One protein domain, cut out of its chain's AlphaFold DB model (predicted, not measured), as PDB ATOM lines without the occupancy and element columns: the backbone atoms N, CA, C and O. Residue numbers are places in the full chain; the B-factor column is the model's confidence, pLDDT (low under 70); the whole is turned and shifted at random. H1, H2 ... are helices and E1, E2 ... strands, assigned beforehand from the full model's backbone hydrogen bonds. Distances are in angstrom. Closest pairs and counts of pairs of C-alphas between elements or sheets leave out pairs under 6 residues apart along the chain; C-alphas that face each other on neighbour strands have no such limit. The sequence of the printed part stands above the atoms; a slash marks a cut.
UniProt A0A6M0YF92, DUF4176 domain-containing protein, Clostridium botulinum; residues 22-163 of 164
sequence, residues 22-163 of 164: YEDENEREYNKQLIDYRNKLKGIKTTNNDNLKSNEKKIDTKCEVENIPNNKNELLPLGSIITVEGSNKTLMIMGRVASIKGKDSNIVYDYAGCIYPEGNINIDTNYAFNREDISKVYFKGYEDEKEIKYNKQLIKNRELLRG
ATOM      1  N   TYR A  22     117.021 186.444 259.922       92.44
ATOM      2  CA  TYR A  22     117.303 185.146 259.320       92.44
ATOM      3  C   TYR A  22     118.774 185.053 258.912       92.44
ATOM      4  O   TYR A  22     119.335 186.048 258.485       92.44
ATOM      5  N   GLU A  23     119.384 183.878 259.060       92.19
ATOM      6  CA  GLU A  23     120.752 183.610 258.606       92.19
ATOM      7  C   GLU A  23     120.850 182.140 258.185       92.19
ATOM      8  O   GLU A  23     120.962 181.230 259.020       92.19
ATOM      9  N   ASP A  24     120.800 181.890 256.881       91.31
ATOM     10  CA  ASP A  24     120.993 180.559 256.313       91.31
ATOM     11  C   ASP A  24     122.439 180.332 255.837       91.31
ATOM     12  O   ASP A  24     123.360 181.105 256.114       91.31
ATOM     13  N   GLU A  25     122.676 179.202 255.172       92.25
ATOM     14  CA  GLU A  25     123.988 178.898 254.599       92.25
ATOM     15  C   GLU A  25     124.366 179.851 253.462       92.25
ATOM     16  O   GLU A  25     125.544 180.189 253.342       92.25
ATOM     17  N   ASN A  26     123.388 180.332 252.685       87.94
ATOM     18  CA  ASN A  26     123.627 181.277 251.598       87.94
ATOM     19  C   ASN A  26     124.118 182.614 252.155       87.94
ATOM     20  O   ASN A  26     125.123 183.141 251.681       87.94
ATOM     21  N   GLU A  27     123.477 183.131 253.205       92.56
ATOM     22  CA  GLU A  27     123.917 184.358 253.873       92.56
ATOM     23  C   GLU A  27     125.279 184.197 254.542       92.56
ATOM     24  O   GLU A  27     126.137 185.072 254.409       92.56
ATOM     25  N   ARG A  28     125.537 183.064 255.207       92.69
ATOM     26  CA  ARG A  28     126.866 182.794 255.780       92.69
ATOM     27  C   ARG A  28     127.955 182.795 254.715       92.69
ATOM     28  O   ARG A  28     129.032 183.339 254.954       92.69
ATOM     29  N   GLU A  29     127.702 182.181 253.566       93.38
ATOM     30  CA  GLU A  29     128.680 182.113 252.485       93.38
ATOM     31  C   GLU A  29     128.886 183.475 251.816       93.38
ATOM     32  O   GLU A  29     130.027 183.903 251.633       93.38
ATOM     33  N   TYR A  30     127.804 184.205 251.548       91.06
ATOM     34  CA  TYR A  30     127.870 185.567 251.027       91.06
ATOM     35  C   TYR A  30     128.663 186.497 251.961       91.06
ATOM     36  O   TYR A  30     129.563 187.216 251.522       91.06
ATOM     37  N   ASN A  31     128.430 186.407 253.273       90.00
ATOM     38  CA  ASN A  31     129.158 187.193 254.268       90.00
ATOM     39  C   ASN A  31     130.669 186.896 254.278       90.00
ATOM     40  O   ASN A  31     131.470 187.826 254.410       90.00
ATOM     41  N   LYS A  32     131.099 185.640 254.080       91.25
ATOM     42  CA  LYS A  32     132.533 185.316 253.925       91.25
ATOM     43  C   LYS A  32     133.129 185.986 252.688       91.25
ATOM     44  O   LYS A  32     134.204 186.578 252.772       91.25
ATOM     45  N   GLN A  33     132.417 185.948 251.561       90.25
ATOM     46  CA  GLN A  33     132.867 186.579 250.317       90.25
ATOM     47  C   GLN A  33     133.043 188.094 250.480       90.25
ATOM     48  O   GLN A  33     134.029 188.654 249.992       90.25
ATOM     49  N   LEU A  34     132.144 188.760 251.214       86.56
ATOM     50  CA  LEU A  34     132.268 190.186 251.536       86.56
ATOM     51  C   LEU A  34     133.504 190.492 252.395       86.56
ATOM     52  O   LEU A  34     134.194 191.485 252.146       86.56
ATOM     53  N   ILE A  35     133.814 189.644 253.381       85.88
ATOM     54  CA  ILE A  35     135.020 189.780 254.215       85.88
ATOM     55  C   ILE A  35     136.279 189.648 253.354       85.88
ATOM     56  O   ILE A  35     137.182 190.487 253.438       85.88
ATOM     57  N   ASP A  36     136.327 188.640 252.487       86.25
ATOM     58  CA  ASP A  36     137.453 188.417 251.581       86.25
ATOM     59  C   ASP A  36     137.629 189.574 250.596       86.25
ATOM     60  O   ASP A  36     138.752 190.033 250.362       86.25
ATOM     61  N   TYR A  37     136.528 190.082 250.042       85.62
ATOM     62  CA  TYR A  37     136.532 191.257 249.176       85.62
ATOM     63  C   TYR A  37     137.080 192.485 249.910       85.62
ATOM     64  O   TYR A  37     138.022 193.117 249.429       85.62
ATOM     65  N   ARG A  38     136.585 192.774 251.120       79.50
ATOM     66  CA  ARG A  38     137.085 193.878 251.954       79.50
ATOM     67  C   ARG A  38     138.581 193.742 252.237       79.50
ATOM     68  O   ARG A  38     139.310 194.724 252.125       79.50
ATOM     69  N   ASN A  39     139.053 192.540 252.565       79.31
ATOM     70  CA  ASN A  39     140.469 192.279 252.826       79.31
ATOM     71  C   ASN A  39     141.346 192.541 251.593       79.31
ATOM     72  O   ASN A  39     142.423 193.122 251.730       79.31
ATOM     73  N   LYS A  40     140.874 192.186 250.391       81.88
ATOM     74  CA  LYS A  40     141.560 192.487 249.120       81.88
ATOM     75  C   LYS A  40     141.626 193.991 248.826       81.88
ATOM     76  O   LYS A  40     142.577 194.439 248.192       81.88
ATOM     77  N   LEU A  41     140.656 194.772 249.304       75.81
ATOM     78  CA  LEU A  41     140.603 196.225 249.112       75.81
ATOM     79  C   LEU A  41     141.446 197.039 250.110       75.81
ATOM     80  O   LEU A  41     141.544 198.249 249.929       75.81
ATOM     81  N   LYS A  42     142.089 196.433 251.123       61.69
ATOM     82  CA  LYS A  42     142.840 197.131 252.199       61.69
ATOM     83  C   LYS A  42     144.011 198.036 251.752       61.69
ATOM     84  O   LYS A  42     144.649 198.659 252.595       61.69
ATOM     85  N   GLY A  43     144.291 198.146 250.451       55.72
ATOM     86  CA  GLY A  43     145.200 199.142 249.858       55.72
ATOM     87  C   GLY A  43     144.518 200.411 249.318       55.72
ATOM     88  O   GLY A  43     145.201 201.313 248.837       55.72
ATOM     89  N   ILE A  44     143.188 200.500 249.375       57.50
ATOM     90  CA  ILE A  44     142.386 201.657 248.958       57.50
ATOM     91  C   ILE A  44     141.964 202.402 250.226       57.50
ATOM     92  O   ILE A  44     141.595 201.770 251.212       57.50
ATOM     93  N   LYS A  45     142.033 203.742 250.235       47.00
ATOM     94  CA  LYS A  45     141.620 204.566 251.386       47.00
ATOM     95  C   LYS A  45     140.140 204.330 251.716       47.00
ATOM     96  O   LYS A  45     139.272 205.023 251.197       47.00
ATOM     97  N   THR A  46     139.856 203.389 252.604       47.75
ATOM     98  CA  THR A  46     138.578 203.288 253.304       47.75
ATOM     99  C   THR A  46     138.670 204.128 254.572       47.75
ATOM    100  O   THR A  46     139.620 203.991 255.344       47.75
ATOM    101  N   THR A  47     137.701 205.008 254.814       44.56
ATOM    102  CA  THR A  47     137.528 205.642 256.123       44.56
ATOM    103  C   THR A  47     137.101 204.561 257.108       44.56
ATOM    104  O   THR A  47     135.933 204.189 257.111       44.56
ATOM    105  N   ASN A  48     138.055 203.958 257.820       44.53
ATOM    106  CA  ASN A  48     137.967 203.544 259.227       44.53
ATOM    107  C   ASN A  48     139.099 202.566 259.567       44.53
ATOM    108  O   ASN A  48     139.331 201.582 258.867       44.53
ATOM    109  N   ASN A  49     139.799 202.882 260.660       46.16
ATOM    110  CA  ASN A  49     140.895 202.104 261.223       46.16
ATOM    111  C   ASN A  49     140.389 200.742 261.719       46.16
ATOM    112  O   ASN A  49     139.548 200.661 262.613       46.16
ATOM    113  N   ASP A  50     140.943 199.682 261.139       47.88
ATOM    114  CA  ASP A  50     140.676 198.293 261.486       47.88
ATOM    115  C   ASP A  50     141.184 197.963 262.899       47.88
ATOM    116  O   ASP A  50     142.388 197.965 263.141       47.88
ATOM    117  N   ASN A  51     140.276 197.614 263.814       44.06
ATOM    118  CA  ASN A  51     140.553 196.757 264.972       44.06
ATOM    119  C   ASN A  51     139.244 196.132 265.488       44.06
ATOM    120  O   ASN A  51     138.766 196.461 266.571       44.06
ATOM    121  N   LEU A  52     138.660 195.205 264.724       41.44
ATOM    122  CA  LEU A  52     137.651 194.281 265.250       41.44
ATOM    123  C   LEU A  52     138.217 192.859 265.228       41.44
ATOM    124  O   LEU A  52     138.419 192.273 264.168       41.44
ATOM    125  N   LYS A  53     138.470 192.306 266.418       36.34
ATOM    126  CA  LYS A  53     138.657 190.867 266.619       36.34
ATOM    127  C   LYS A  53     137.276 190.250 266.824       36.34
ATOM    128  O   LYS A  53     136.626 190.533 267.830       36.34
ATOM    129  N   SER A  54     136.823 189.434 265.880       38.41
ATOM    130  CA  SER A  54     135.614 188.625 266.025       38.41
ATOM    131  C   SER A  54     135.901 187.441 266.950       38.41
ATOM    132  O   SER A  54     136.697 186.564 266.631       38.41
ATOM    133  N   ASN A  55     135.242 187.412 268.107       33.12
ATOM    134  CA  ASN A  55     135.113 186.191 268.895       33.12
ATOM    135  C   ASN A  55     133.934 185.396 268.328       33.12
ATOM    136  O   ASN A  55     132.775 185.745 268.555       33.12
ATOM    137  N   GLU A  56     134.234 184.336 267.583       36.22
ATOM    138  CA  GLU A  56     133.243 183.383 267.088       36.22
ATOM    139  C   GLU A  56     132.676 182.564 268.257       36.22
ATOM    140  O   GLU A  56     133.283 181.600 268.723       36.22
ATOM    141  N   LYS A  57     131.486 182.924 268.741       32.25
ATOM    142  CA  LYS A  57     130.625 181.951 269.421       32.25
ATOM    143  C   LYS A  57     129.743 181.297 268.365       32.25
ATOM    144  O   LYS A  57     128.817 181.925 267.862       32.25
ATOM    145  N   LYS A  58     130.045 180.035 268.042       33.84
ATOM    146  CA  LYS A  58     129.143 179.149 267.300       33.84
ATOM    147  C   LYS A  58     127.843 179.013 268.089       33.84
ATOM    148  O   LYS A  58     127.851 178.498 269.205       33.84
ATOM    149  N   ILE A  59     126.753 179.501 267.512       37.91
ATOM    150  CA  ILE A  59     125.401 179.135 267.917       37.91
ATOM    151  C   ILE A  59     124.926 178.157 266.850       37.91
ATOM    152  O   ILE A  59     124.685 178.545 265.708       37.91
ATOM    153  N   ASP A  60     124.854 176.881 267.219       35.00
ATOM    154  CA  ASP A  60     124.243 175.854 266.388       35.00
ATOM    155  C   ASP A  60     122.745 176.146 266.314       35.00
ATOM    156  O   ASP A  60     122.013 175.929 267.280       35.00
ATOM    157  N   THR A  61     122.282 176.652 265.172       34.28
ATOM    158  CA  THR A  61     120.844 176.734 264.899       34.28
ATOM    159  C   THR A  61     120.549 175.880 263.683       34.28
ATOM    160  O   THR A  61     120.733 176.279 262.536       34.28
ATOM    161  N   LYS A  62     120.133 174.648 263.963       33.53
ATOM    162  CA  LYS A  62     119.482 173.775 262.999       33.53
ATOM    163  C   LYS A  62     118.071 174.339 262.807       33.53
ATOM    164  O   LYS A  62     117.230 174.170 263.683       33.53
ATOM    165  N   CYS A  63     117.835 175.078 261.727       40.69
ATOM    166  CA  CYS A  63     116.503 175.588 261.405       40.69
ATOM    167  C   CYS A  63     115.803 174.587 260.488       40.69
ATOM    168  O   CYS A  63     116.074 174.522 259.289       40.69
ATOM    169  N   GLU A  64     114.926 173.773 261.068       36.19
ATOM    170  CA  GLU A  64     113.955 172.997 260.307       36.19
ATOM    171  C   GLU A  64     112.909 173.975 259.749       36.19
ATOM    172  O   GLU A  64     112.308 174.763 260.479       36.19
ATOM    173  N   VAL A  65     112.778 173.998 258.421       44.62
ATOM    174  CA  VAL A  65     111.923 174.939 257.686       44.62
ATOM    175  C   VAL A  65     110.484 174.440 257.753       44.62
ATOM    176  O   VAL A  65     110.036 173.685 256.890       44.62
ATOM    177  N   GLU A  66     109.756 174.849 258.784       43.25
ATOM    178  CA  GLU A  66     108.305 174.696 258.812       43.25
ATOM    179  C   GLU A  66     107.667 175.746 257.894       43.25
ATOM    180  O   GLU A  66     108.045 176.919 257.906       43.25
ATOM    181  N   ASN A  67     106.697 175.338 257.071       54.38
ATOM    182  CA  ASN A  67     105.891 176.284 256.302       54.38
ATOM    183  C   ASN A  67     105.098 177.145 257.292       54.38
ATOM    184  O   ASN A  67     104.080 176.695 257.820       54.38
ATOM    185  N   ILE A  68     105.568 178.367 257.556       59.94
ATOM    186  CA  ILE A  68     104.873 179.296 258.447       59.94
ATOM    187  C   ILE A  68     103.500 179.593 257.823       59.94
ATOM    188  O   ILE A  68     103.447 180.069 256.684       59.94
ATOM    189  N   PRO A  69     102.385 179.310 258.522       56.41
ATOM    190  CA  PRO A  69     101.055 179.517 257.974       56.41
ATOM    191  C   PRO A  69     100.853 180.990 257.618       56.41
ATOM    192  O   PRO A  69     100.984 181.892 258.446       56.41
ATOM    193  N   ASN A  70     100.531 181.229 256.350       57.19
ATOM    194  CA  ASN A  70     100.348 182.565 255.809       57.19
ATOM    195  C   ASN A  70      98.912 183.043 256.106       57.19
ATOM    196  O   ASN A  70      97.981 182.710 255.372       57.19
ATOM    197  N   ASN A  71      98.703 183.793 257.195       66.75
ATOM    198  CA  ASN A  71      97.390 184.368 257.516       66.75
ATOM    199  C   ASN A  71      97.010 185.433 256.478       66.75
ATOM    200  O   ASN A  71      97.516 186.551 256.539       66.75
ATOM    201  N   LYS A  72      96.123 185.116 255.528       61.53
ATOM    202  CA  LYS A  72      95.770 186.004 254.403       61.53
ATOM    203  C   LYS A  72      95.370 187.430 254.812       61.53
ATOM    204  O   LYS A  72      95.585 188.334 254.014       61.53
ATOM    205  N   ASN A  73      94.902 187.635 256.042       70.75
ATOM    206  CA  ASN A  73      94.429 188.929 256.534       70.75
ATOM    207  C   ASN A  73      95.528 189.841 257.108       70.75
ATOM    208  O   ASN A  73      95.207 190.911 257.611       70.75
ATOM    209  N   GLU A  74      96.801 189.442 257.075       85.12
ATOM    210  CA  GLU A  74      97.914 190.232 257.620       85.12
ATOM    211  C   GLU A  74      99.041 190.392 256.602       85.12
ATOM    212  O   GLU A  74      99.331 189.470 255.840       85.12
ATOM    213  N   LEU A  75      99.707 191.550 256.589       93.69
ATOM    214  CA  LEU A  75     100.918 191.728 255.784       93.69
ATOM    215  C   LEU A  75     102.124 191.121 256.510       93.69
ATOM    216  O   LEU A  75     102.223 191.204 257.732       93.69
ATOM    217  N   LEU A  76     103.077 190.539 255.783       95.38
ATOM    218  CA  LEU A  76     104.314 190.055 256.401       95.38
ATOM    219  C   LEU A  76     105.174 191.235 256.898       95.38
ATOM    220  O   LEU A  76     105.260 192.245 256.193       95.38
ATOM    221  N   PRO A  77     105.821 191.132 258.075       95.56
ATOM    222  CA  PRO A  77     106.734 192.160 258.573       95.56
ATOM    223  C   PRO A  77     107.950 192.371 257.667       95.56
ATOM    224  O   PRO A  77     108.325 191.501 256.873       95.56
ATOM    225  N   LEU A  78     108.610 193.515 257.832       95.88
ATOM    226  CA  LEU A  78     109.882 193.795 257.161       95.88
ATOM    227  C   LEU A  78     110.962 192.787 257.578       95.88
ATOM    228  O   LEU A  78     110.976 192.302 258.711       95.88
ATOM    229  N   GLY A  79     111.866 192.462 256.654       95.12
ATOM    230  CA  GLY A  79     112.895 191.441 256.859       95.12
ATOM    231  C   GLY A  79     112.388 190.001 256.729       95.12
ATOM    232  O   GLY A  79     113.155 189.070 256.953       95.12
ATOM    233  N   SER A  80     111.114 189.792 256.369       96.50
ATOM    234  CA  SER A  80     110.615 188.458 256.015       96.50
ATOM    235  C   SER A  80     111.294 187.956 254.740       96.50
ATOM    236  O   SER A  80     111.420 188.717 253.776       96.50
ATOM    237  N   ILE A  81     111.679 186.678 254.729       96.50
ATOM    238  CA  ILE A  81     112.371 186.022 253.612       96.50
ATOM    239  C   ILE A  81     111.405 185.076 252.912       96.50
ATOM    240  O   ILE A  81     110.835 184.180 253.543       96.50
ATOM    241  N   ILE A  82     111.202 185.285 251.613       95.38
ATOM    242  CA  ILE A  82     110.161 184.623 250.822       95.38
ATOM    243  C   ILE A  82     110.669 184.213 249.438       95.38
ATOM    244  O   ILE A  82     111.699 184.691 248.971       95.38
ATOM    245  N   THR A  83     109.913 183.366 248.750       94.44
ATOM    246  CA  THR A  83     109.964 183.232 247.285       94.44
ATOM    247  C   THR A  83     108.610 183.597 246.696       94.44
ATOM    248  O   THR A  83     107.579 183.412 247.348       94.44
ATOM    249  N   VAL A  84     108.610 184.094 245.459       90.56
ATOM    250  CA  VAL A  84     107.386 184.355 244.689       90.56
ATOM    251  C   VAL A  84     107.150 183.262 243.644       90.56
ATOM    252  O   VAL A  84     108.097 182.629 243.177       90.56
ATOM    253  N   GLU A  85     105.893 182.992 243.306       86.12
ATOM    254  CA  GLU A  85     105.501 182.050 242.260       86.12
ATOM    255  C   GLU A  85     106.128 182.433 240.912       86.12
ATOM    256  O   GLU A  85     106.292 183.605 240.579       86.12
ATOM    257  N   GLY A  86     106.551 181.430 240.139       79.50
ATOM    258  CA  GLY A  86     107.213 181.652 238.847       79.50
ATOM    259  C   GLY A  86     108.639 182.218 238.929       79.50
ATOM    260  O   GLY A  86     109.269 182.408 237.891       79.50
ATOM    261  N   SER A  87     109.178 182.441 240.133       81.06
ATOM    262  CA  SER A  87     110.552 182.893 240.355       81.06
ATOM    263  C   SER A  87     111.326 181.896 241.211       81.06
ATOM    264  O   SER A  87     110.832 181.391 242.216       81.06
ATOM    265  N   ASN A  88     112.582 181.650 240.849       80.00
ATOM    266  CA  ASN A  88     113.536 180.928 241.693       80.00
ATOM    267  C   ASN A  88     114.307 181.861 242.644       80.00
ATOM    268  O   ASN A  88     115.237 181.415 243.313       80.00
ATOM    269  N   LYS A  89     113.963 183.155 242.678       84.62
ATOM    270  CA  LYS A  89     114.650 184.152 243.501       84.62
ATOM    271  C   LYS A  89     114.061 184.195 244.905       84.62
ATOM    272  O   LYS A  89     112.853 184.376 245.067       84.62
ATOM    273  N   THR A  90     114.938 184.111 245.897       93.38
ATOM    274  CA  THR A  90     114.618 184.426 247.288       93.38
ATOM    275  C   THR A  90     114.679 185.937 247.480       93.38
ATOM    276  O   THR A  90     115.659 186.580 247.097       93.38
ATOM    277  N   LEU A  91     113.623 186.509 248.050       94.75
ATOM    278  CA  LEU A  91     113.491 187.939 248.289       94.75
ATOM    279  C   LEU A  91     113.356 188.235 249.781       94.75
ATOM    280  O   LEU A  91     112.721 187.481 250.519       94.75
ATOM    281  N   MET A  92     113.891 189.378 250.201       95.94
ATOM    282  CA  MET A  92     113.615 189.989 251.498       95.94
ATOM    283  C   MET A  92     112.623 191.144 251.326       95.94
ATOM    284  O   MET A  92     112.840 192.030 250.499       95.94
ATOM    285  N   ILE A  93     111.552 191.166 252.123       95.81
ATOM    286  CA  ILE A  93     110.581 192.273 252.137       95.81
ATOM    287  C   ILE A  93     111.202 193.502 252.814       95.81
ATOM    288  O   ILE A  93     111.602 193.441 253.978       95.81
ATOM    289  N   MET A  94     111.227 194.633 252.106       93.19
ATOM    290  CA  MET A  94     111.764 195.916 252.586       93.19
ATOM    291  C   MET A  94     110.720 197.031 252.658       93.19
ATOM    292  O   MET A  94     110.897 197.988 253.407       93.19
ATOM    293  N   GLY A  95     109.628 196.915 251.902       92.69
ATOM    294  CA  GLY A  95     108.534 197.881 251.886       92.69
ATOM    295  C   GLY A  95     107.176 197.192 251.848       92.69
ATOM    296  O   GLY A  95     107.061 196.047 251.410       92.69
ATOM    297  N   ARG A  96     106.145 197.901 252.316       94.31
ATOM    298  CA  ARG A  96     104.747 197.449 252.346       94.31
ATOM    299  C   ARG A  96     103.837 198.529 251.792       94.31
ATOM    300  O   ARG A  96     104.107 199.704 252.024       94.31
ATOM    301  N   VAL A  97     102.763 198.129 251.111       91.88
ATOM    302  CA  VAL A  97     101.844 199.053 250.420       91.88
ATOM    303  C   VAL A  97     102.636 199.944 249.447       91.88
ATOM    304  O   VAL A  97     102.581 201.173 249.468       91.88
ATOM    305  N   ALA A  98     103.473 199.296 248.636       86.00
ATOM    306  CA  ALA A  98     104.435 199.950 247.765       86.00
ATOM    307  C   ALA A  98     103.736 200.529 246.532       86.00
ATOM    308  O   ALA A  98     103.049 199.816 245.804       86.00
ATOM    309  N   SER A  99     103.935 201.822 246.276       81.81
ATOM    310  CA  SER A  99     103.405 202.492 245.085       81.81
ATOM    311  C   SER A  99     104.484 202.615 244.017       81.81
ATOM    312  O   SER A  99     105.546 203.180 244.278       81.81
ATOM    313  N   ILE A 100     104.202 202.150 242.799       73.44
ATOM    314  CA  ILE A 100     105.043 202.436 241.633       73.44
ATOM    315  C   ILE A 100     104.367 203.550 240.841       73.44
ATOM    316  O   ILE A 100     103.256 203.380 240.337       73.44
ATOM    317  N   LYS A 101     105.042 204.699 240.728       62.69
ATOM    318  CA  LYS A 101     104.585 205.804 239.877       62.69
ATOM    319  C   LYS A 101     104.786 205.416 238.409       62.69
ATOM    320  O   LYS A 101     105.899 205.484 237.894       62.69
ATOM    321  N   GLY A 102     103.714 204.974 237.755       58.16
ATOM    322  CA  GLY A 102     103.657 204.774 236.306       58.16
ATOM    323  C   GLY A 102     103.202 206.037 235.566       58.16
ATOM    324  O   GLY A 102     102.793 207.017 236.185       58.16
ATOM    325  N   LYS A 103     103.247 206.010 234.226       49.44
ATOM    326  CA  LYS A 103     102.775 207.126 233.383       49.44
ATOM    327  C   LYS A 103     101.261 207.371 233.475       49.44
ATOM    328  O   LYS A 103     100.862 208.522 233.364       49.44
ATOM    329  N   ASP A 104     100.459 206.329 233.722       50.31
ATOM    330  CA  ASP A 104      98.993 206.403 233.575       50.31
ATOM    331  C   ASP A 104      98.182 205.963 234.816       50.31
ATOM    332  O   ASP A 104      96.963 206.097 234.826       50.31
ATOM    333  N   SER A 105      98.815 205.458 235.884       55.97
ATOM    334  CA  SER A 105      98.167 205.221 237.191       55.97
ATOM    335  C   SER A 105      99.189 204.904 238.293       55.97
ATOM    336  O   SER A 105     100.284 204.406 238.021       55.97
ATOM    337  N   ASN A 106      98.825 205.189 239.549       70.44
ATOM    338  CA  ASN A 106      99.543 204.684 240.720       70.44
ATOM    339  C   ASN A 106      99.102 203.238 240.966       70.44
ATOM    340  O   ASN A 106      98.004 203.011 241.474       70.44
ATOM    341  N   ILE A 107      99.946 202.268 240.612       84.50
ATOM    342  CA  ILE A 107      99.711 200.865 240.970       84.50
ATOM    343  C   ILE A 107     100.274 200.638 242.373       84.50
ATOM    344  O   ILE A 107     101.436 200.961 242.641       84.50
ATOM    345  N   VAL A 108      99.447 200.074 243.253       89.44
ATOM    346  CA  VAL A 108      99.812 199.746 244.636       89.44
ATOM    347  C   VAL A 108      99.980 198.237 244.778       89.44
ATOM    348  O   VAL A 108      99.025 197.478 244.602       89.44
ATOM    349  N   TYR A 109     101.186 197.810 245.135       91.62
ATOM    350  CA  TYR A 109     101.548 196.430 245.449       91.62
ATOM    351  C   TYR A 109     101.589 196.209 246.958       91.62
ATOM    352  O   TYR A 109     101.812 197.143 247.733       91.62
ATOM    353  N   ASP A 110     101.427 194.960 247.386       93.44
ATOM    354  CA  ASP A 110     101.513 194.637 248.813       93.44
ATOM    355  C   ASP A 110     102.929 194.839 249.348       93.44
ATOM    356  O   ASP A 110     103.087 195.340 250.464       93.44
ATOM    357  N   TYR A 111     103.945 194.501 248.548       94.62
ATOM    358  CA  TYR A 111     105.340 194.514 248.974       94.62
ATOM    359  C   TYR A 111     106.284 195.123 247.944       94.62
ATOM    360  O   TYR A 111     106.075 195.030 246.735       94.62
ATOM    361  N   ALA A 112     107.374 195.681 248.470       92.56
ATOM    362  CA  ALA A 112     108.627 195.875 247.758       92.56
ATOM    363  C   ALA A 112     109.717 195.031 248.434       92.56
ATOM    364  O   ALA A 112     109.805 195.005 249.667       92.56
ATOM    365  N   GLY A 113     110.556 194.358 247.653       92.94
ATOM    366  CA  GLY A 113     111.642 193.525 248.163       92.94
ATOM    367  C   GLY A 113     112.918 193.587 247.331       92.94
ATOM    368  O   GLY A 113     112.925 194.081 246.204       92.94
ATOM    369  N   CYS A 114     114.002 193.078 247.907       93.00
ATOM    370  CA  CYS A 114     115.312 192.925 247.269       93.00
ATOM    371  C   CYS A 114     115.737 191.459 247.267       93.00
ATOM    372  O   CYS A 114     115.106 190.623 247.913       93.00
ATOM    373  N   ILE A 115     116.812 191.153 246.543       92.88
ATOM    374  CA  ILE A 115     117.399 189.815 246.547       92.88
ATOM    375  C   ILE A 115     117.983 189.520 247.929       92.88
ATOM    376  O   ILE A 115     118.628 190.372 248.534       92.88
ATOM    377  N   TYR A 116     117.751 188.308 248.416       93.88
ATOM    378  CA  TYR A 116     118.420 187.768 249.591       93.88
ATOM    379  C   TYR A 116     119.531 186.790 249.163       93.88
ATOM    380  O   TYR A 116     119.238 185.932 248.322       93.88
ATOM    381  N   PRO A 117     120.736 186.835 249.773       93.50
ATOM    382  CA  PRO A 117     121.159 187.673 250.911       93.50
ATOM    383  C   PRO A 117     121.800 189.028 250.546       93.50
ATOM    384  O   PRO A 117     122.164 189.790 251.439       93.50
ATOM    385  N   GLU A 118     121.947 189.346 249.261       91.12
ATOM    386  CA  GLU A 118     122.670 190.522 248.752       91.12
ATOM    387  C   GLU A 118     122.095 191.861 249.230       91.12
ATOM    388  O   GLU A 118     122.816 192.852 249.358       91.12
ATOM    389  N   GLY A 119     120.792 191.905 249.491       89.94
ATOM    390  CA  GLY A 119     120.093 193.105 249.912       89.94
ATOM    391  C   GLY A 119     119.888 194.112 248.776       89.94
ATOM    392  O   GLY A 119     119.948 193.801 247.584       89.94
ATOM    393  N   ASN A 120     119.601 195.358 249.157       85.69
ATOM    394  CA  ASN A 120     119.393 196.458 248.219       85.69
ATOM    395  C   ASN A 120     120.719 197.163 247.904       85.69
ATOM    396  O   ASN A 120     121.063 198.168 248.522       85.69
ATOM    397  N   ILE A 121     121.482 196.593 246.969       75.69
ATOM    398  CA  ILE A 121     122.782 197.139 246.547       75.69
ATOM    399  C   ILE A 121     122.606 198.348 245.616       75.69
ATOM    400  O   ILE A 121     123.419 199.271 245.640       75.69
ATOM    401  N   ASN A 122     121.558 198.348 244.789       71.62
ATOM    402  CA  ASN A 122     121.267 199.427 243.855       71.62
ATOM    403  C   ASN A 122     119.846 199.952 244.082       71.62
ATOM    404  O   ASN A 122     118.880 199.202 243.935       71.62
ATOM    405  N   ILE A 123     119.741 201.252 244.368       63.12
ATOM    406  CA  ILE A 123     118.495 201.947 244.717       63.12
ATOM    407  C   ILE A 123     117.397 201.794 243.651       63.12
ATOM    408  O   ILE A 123     116.211 201.819 243.979       63.12
ATOM    409  N   ASP A 124     117.793 201.548 242.399       64.88
ATOM    410  CA  ASP A 124     116.891 201.372 241.258       64.88
ATOM    411  C   ASP A 124     116.317 199.948 241.135       64.88
ATOM    412  O   ASP A 124     115.431 199.698 240.316       64.88
ATOM    413  N   THR A 125     116.811 198.985 241.920       67.75
ATOM    414  CA  THR A 125     116.444 197.565 241.791       67.75
ATOM    415  C   THR A 125     115.573 197.086 242.947       67.75
ATOM    416  O   THR A 125     116.036 196.412 243.862       67.75
ATOM    417  N   ASN A 126     114.278 197.391 242.872       81.12
ATOM    418  CA  ASN A 126     113.270 196.839 243.779       81.12
ATOM    419  C   ASN A 126     112.298 195.928 243.017       81.12
ATOM    420  O   ASN A 126     111.879 196.239 241.903       81.12
ATOM    421  N   TYR A 127     111.917 194.815 243.639       88.38
ATOM    422  CA  TYR A 127     110.874 193.913 243.153       88.38
ATOM    423  C   TYR A 127     109.559 194.280 243.824       88.38
ATOM    424  O   TYR A 127     109.494 194.287 245.051       88.38
ATOM    425  N   ALA A 128     108.517 194.552 243.045       90.50
ATOM    426  CA  ALA A 128     107.170 194.752 243.563       90.50
ATOM    427  C   ALA A 128     106.311 193.518 243.283       90.50
ATOM    428  O   ALA A 128     106.368 192.971 242.183       90.50
ATOM    429  N   PHE A 129     105.559 193.068 244.283       91.88
ATOM    430  CA  PHE A 129     104.752 191.850 244.204       91.88
ATOM    431  C   PHE A 129     103.609 191.880 245.218       91.88
ATOM    432  O   PHE A 129     103.640 192.627 246.205       91.88
ATOM    433  N   ASN A 130     102.591 191.064 244.970       92.56
ATOM    434  CA  ASN A 130     101.453 190.905 245.860       92.56
ATOM    435  C   ASN A 130     101.663 189.750 246.833       92.56
ATOM    436  O   ASN A 130     102.495 188.864 246.649       92.56
ATOM    437  N   ARG A 131     100.861 189.739 247.893       91.00
ATOM    438  CA  ARG A 131     100.818 188.646 248.863       91.00
ATOM    439  C   ARG A 131     100.422 187.316 248.241       91.00
ATOM    440  O   ARG A 131     100.909 186.285 248.692       91.00
ATOM    441  N   GLU A 132      99.528 187.354 247.262       90.50
ATOM    442  CA  GLU A 132      99.070 186.174 246.526       90.50
ATOM    443  C   GLU A 132     100.177 185.539 245.684       90.50
ATOM    444  O   GLU A 132     100.158 184.331 245.498       90.50
ATOM    445  N   ASP A 133     101.184 186.323 245.287       91.50
ATOM    446  CA  ASP A 133     102.328 185.829 244.525       91.50
ATOM    447  C   ASP A 133     103.337 185.091 245.415       91.50
ATOM    448  O   ASP A 133     104.299 184.529 244.905       91.50
ATOM    449  N   ILE A 134     103.194 185.107 246.747       92.75
ATOM    450  CA  ILE A 134     104.160 184.471 247.653       92.75
ATOM    451  C   ILE A 134     103.947 182.955 247.660       92.75
ATOM    452  O   ILE A 134     102.957 182.457 248.196       92.75
ATOM    453  N   SER A 135     104.944 182.219 247.164       91.75
ATOM    454  CA  SER A 135     104.929 180.754 247.107       91.75
ATOM    455  C   SER A 135     105.398 180.100 248.406       91.75
ATOM    456  O   SER A 135     104.880 179.057 248.808       91.75
ATOM    457  N   LYS A 136     106.386 180.696 249.085       91.38
ATOM    458  CA  LYS A 136     106.946 180.162 250.333       91.38
ATOM    459  C   LYS A 136     107.483 181.272 251.221       91.38
ATOM    460  O   LYS A 136     108.094 182.221 250.736       91.38
ATOM    461  N   VAL A 137     107.307 181.104 252.530       93.06
ATOM    462  CA  VAL A 137     107.917 181.940 253.570       93.06
ATOM    463  C   VAL A 137     108.975 181.110 254.292       93.06
ATOM    464  O   VAL A 137     108.650 180.100 254.909       93.06
ATOM    465  N   TYR A 138     110.239 181.520 254.195       92.69
ATOM    466  CA  TYR A 138     111.367 180.908 254.912       92.69
ATOM    467  C   TYR A 138     111.514 181.488 256.313       92.69
ATOM    468  O   TYR A 138     111.935 180.799 257.237       92.69
ATOM    469  N   PHE A 139     111.164 182.765 256.461       94.94
ATOM    470  CA  PHE A 139     111.296 183.483 257.713       94.94
ATOM    471  C   PHE A 139     110.269 184.611 257.798       94.94
ATOM    472  O   PHE A 139     110.142 185.408 256.865       94.94
ATOM    473  N   LYS A 140     109.549 184.693 258.924       94.12
ATOM    474  CA  LYS A 140     108.717 185.853 259.262       94.12
ATOM    475  C   LYS A 140     109.610 186.897 259.931       94.12
ATOM    476  O   LYS A 140     110.270 186.587 260.917       94.12
ATOM    477  N   GLY A 141     109.611 188.109 259.388       94.81
ATOM    478  CA  GLY A 141     110.372 189.249 259.889       94.81
ATOM    479  C   GLY A 141     110.065 189.604 261.345       94.81
ATOM    480  O   GLY A 141     109.125 189.085 261.948       94.81
ATOM    481  N   TYR A 142     110.863 190.512 261.904       94.50
ATOM    482  CA  TYR A 142     110.720 190.923 263.300       94.50
ATOM    483  C   TYR A 142     109.350 191.554 263.563       94.50
ATOM    484  O   TYR A 142     108.931 192.464 262.848       94.50
ATOM    485  N   GLU A 143     108.686 191.094 264.618       92.62
ATOM    486  CA  GLU A 143     107.365 191.559 265.016       92.62
ATOM    487  C   GLU A 143     107.342 191.831 266.521       92.62
ATOM    488  O   GLU A 143     107.577 190.940 267.336       92.62
ATOM    489  N   ASP A 144     107.057 193.081 266.881       93.81
ATOM    490  CA  ASP A 144     106.773 193.510 268.245       93.81
ATOM    491  C   ASP A 144     105.359 194.111 268.343       93.81
ATOM    492  O   ASP A 144     104.612 194.189 267.366       93.81
ATOM    493  N   GLU A 145     104.963 194.561 269.532       94.50
ATOM    494  CA  GLU A 145     103.633 195.149 269.740       94.50
ATOM    495  C   GLU A 145     103.364 196.379 268.854       94.50
ATOM    496  O   GLU A 145     102.220 196.617 268.445       94.50
ATOM    497  N   LYS A 146     104.402 197.169 268.542       94.44
ATOM    498  CA  LYS A 146     104.273 198.341 267.668       94.44
ATOM    499  C   LYS A 146     104.038 197.899 266.235       94.44
ATOM    500  O   LYS A 146     103.146 198.440 265.585       94.44
ATOM    501  N   GLU A 147     104.787 196.906 265.778       94.12
ATOM    502  CA  GLU A 147     104.642 196.309 264.457       94.12
ATOM    503  C   GLU A 147     103.250 195.690 264.275       94.12
ATOM    504  O   GLU A 147     102.584 195.987 263.285       94.12
ATOM    505  N   ILE A 148     102.736 194.939 265.256       92.25
ATOM    506  CA  ILE A 148     101.371 194.374 265.218       92.25
ATOM    507  C   ILE A 148     100.323 195.487 265.078       92.25
ATOM    508  O   ILE A 148      99.378 195.381 264.289       92.25
ATOM    509  N   LYS A 149     100.469 196.580 265.836       93.94
ATOM    510  CA  LYS A 149      99.554 197.729 265.755       93.94
ATOM    511  C   LYS A 149      99.656 198.444 264.407       93.94
ATOM    512  O   LYS A 149      98.626 198.850 263.865       93.94
ATOM    513  N   TYR A 150     100.865 198.597 263.878       93.94
ATOM    514  CA  TYR A 150     101.111 199.244 262.593       93.94
ATOM    515  C   TYR A 150     100.582 198.405 261.424       93.94
ATOM    516  O   TYR A 150      99.937 198.948 260.530       93.94
ATOM    517  N   ASN A 151     100.720 197.080 261.480       92.94
ATOM    518  CA  ASN A 151     100.184 196.160 260.476       92.94
ATOM    519  C   ASN A 151      98.669 196.338 260.283       92.94
ATOM    520  O   ASN A 151      98.189 196.487 259.162       92.94
ATOM    521  N   LYS A 152      97.921 196.470 261.388       92.31
ATOM    522  CA  LYS A 152      96.476 196.766 261.361       92.31
ATOM    523  C   LYS A 152      96.136 198.081 260.656       92.31
ATOM    524  O   LYS A 152      95.059 198.200 260.082       92.31
ATOM    525  N   GLN A 153      97.012 199.084 260.731       93.19
ATOM    526  CA  GLN A 153      96.838 200.347 260.008       93.19
ATOM    527  C   GLN A 153      97.177 200.179 258.523       93.19
ATOM    528  O   GLN A 153      96.441 200.676 257.676       93.19
ATOM    529  N   LEU A 154      98.241 199.437 258.206       92.69
ATOM    530  CA  LEU A 154      98.641 199.159 256.827       92.69
ATOM    531  C   LEU A 154      97.567 198.407 256.040       92.69
ATOM    532  O   LEU A 154      97.339 198.749 254.886       92.69
ATOM    533  N   ILE A 155      96.882 197.437 256.655       91.19
ATOM    534  CA  ILE A 155      95.781 196.701 256.010       91.19
ATOM    535  C   ILE A 155      94.667 197.665 255.576       91.19
ATOM    536  O   ILE A 155      94.278 197.664 254.415       91.19
ATOM    537  N   LYS A 156      94.237 198.568 256.467       91.25
ATOM    538  CA  LYS A 156      93.217 199.582 256.145       91.25
ATOM    539  C   LYS A 156      93.667 200.528 255.031       91.25
ATOM    540  O   LYS A 156      92.882 200.893 254.163       91.25
ATOM    541  N   ASN A 157      94.935 200.938 255.059       90.56
ATOM    542  CA  ASN A 157      95.495 201.809 254.027       90.56
ATOM    543  C   ASN A 157      95.564 201.099 252.670       90.56
ATOM    544  O   ASN A 157      95.283 201.713 251.645       90.56
ATOM    545  N   ARG A 158      95.926 199.812 252.665       90.00
ATOM    546  CA  ARG A 158      95.954 198.964 251.471       90.00
ATOM    547  C   ARG A 158      94.567 198.862 250.838       90.00
ATOM    548  O   ARG A 158      94.461 199.101 249.641       90.00
ATOM    549  N   GLU A 159      93.541 198.548 251.628       89.69
ATOM    550  CA  GLU A 159      92.141 198.472 251.173       89.69
ATOM    551  C   GLU A 159      91.698 199.805 250.550       89.69
ATOM    552  O   GLU A 159      91.304 199.855 249.385       89.69
ATOM    553  N   LEU A 160      91.908 200.917 251.269       90.19
ATOM    554  CA  LEU A 160      91.561 202.262 250.802       90.19
ATOM    555  C   LEU A 160      92.238 202.630 249.472       90.19
ATOM    556  O   LEU A 160      91.601 203.205 248.593       90.19
ATOM    557  N   LEU A 161      93.532 202.333 249.331       88.12
ATOM    558  CA  LEU A 161      94.302 202.676 248.133       88.12
ATOM    559  C   LEU A 161      93.960 201.793 246.927       88.12
ATOM    560  O   LEU A 161      94.153 202.227 245.792       88.12
ATOM    561  N   ARG A 162      93.469 200.572 247.161       86.00
ATOM    562  CA  ARG A 162      93.041 199.639 246.109       86.00
ATOM    563  C   ARG A 162      91.558 199.749 245.758       86.00
ATOM    564  O   ARG A 162      91.160 199.240 244.715       86.00
ATOM    565  N   GLY A 163      90.768 200.439 246.580       83.19
ATOM    566  CA  GLY A 163      89.315 200.512 246.424       83.19
ATOM    567  C   GLY A 163      88.614 199.191 246.760       83.19
ATOM    568  O   GLY A 163      87.580 198.898 246.158       83.19
TER     569      GLY A 163
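AT A GLANCE: This is residues 22 to 163 of the 164 residues of the protein "DUF4176 domain-containing protein" of Clostridium botulinum (UniProt A0A6M0YF92). A five-stranded sheet, strongly twisted and curled like part of a barrel, has H2 over E3 and E2, while H1 lies away from it as a separate arm. A long strand-free stretch, residues 41 to 80, leads from H1 back to the sheet. The printed part has 142 residues, ordered H1 E1 E2 E3 E4 E5 H2; the antiparallel sheet runs E4 E3 E2 E1 E5. The class is mixed, with 69 residues, under half, in named elements; the whole is loose, radius of gyration of the C-alphas 18.4 A, spans 55 by 40 by 33 A.

IN THESE COORDINATES: Find E2 at residues 90 to 101, 24.8 A long, beginning at C-alpha 90 (114.618, 184.426, 247.288) and bending by 84 degrees at residue 97. E3, residues 106 to 115, spans 24.0 A and bends by 74 degrees at residue 110. E1 is residues 81 to 84, E4 127 to 129, E5 134 to 139. H1, residues 25 to 40, is 22.9 A long from (123.988, 178.898, 254.599); H2, residues 145 to 162, runs 26.3 A to (93.041, 199.639, 246.109).

HOW THE PARTS SIT: E1 to E4 form a meander, each strand the antiparallel neighbour of the one before, through hairpins E1 and E2, E2 and E3, E3 and E4. Look for the N and O pairs within hydrogen-bond range: N 91 and O 82 at 2.8 A, N 109 and O 98 at 2.8 A, N 113 and O 127 at 2.8 A; edge strand E5 is the antiparallel neighbour of E1, with N 138 and O 81 at 2.8 A. H2 is on the sheet at a height of 9.0 A, over E3 and only just over E2, on which 3 of its C-alphas fall; on the local plane it runs along E3 at 13 degrees. The closest C-alphas of E2 and H2 are Val 97 and Arg 158, 6.0 A. H1 is not on the sheet and is apart from H2. Every O i to N i+4 pair is within hydrogen-bond range in H1, and 12 of 14 in H2.

THE WHOLE: The C-alphas of Gly 43 and Gly 163, the two farthest apart, are 56.0 A apart. The printed part has no cut; the links H1 to E1 and E3 to E4 are long, and residues 51 to 60 stand free. Mean pLDDT of the printed part is 78.3, and it is under 70 at residues 42 to 72, 101 to 105 and 123 to 125.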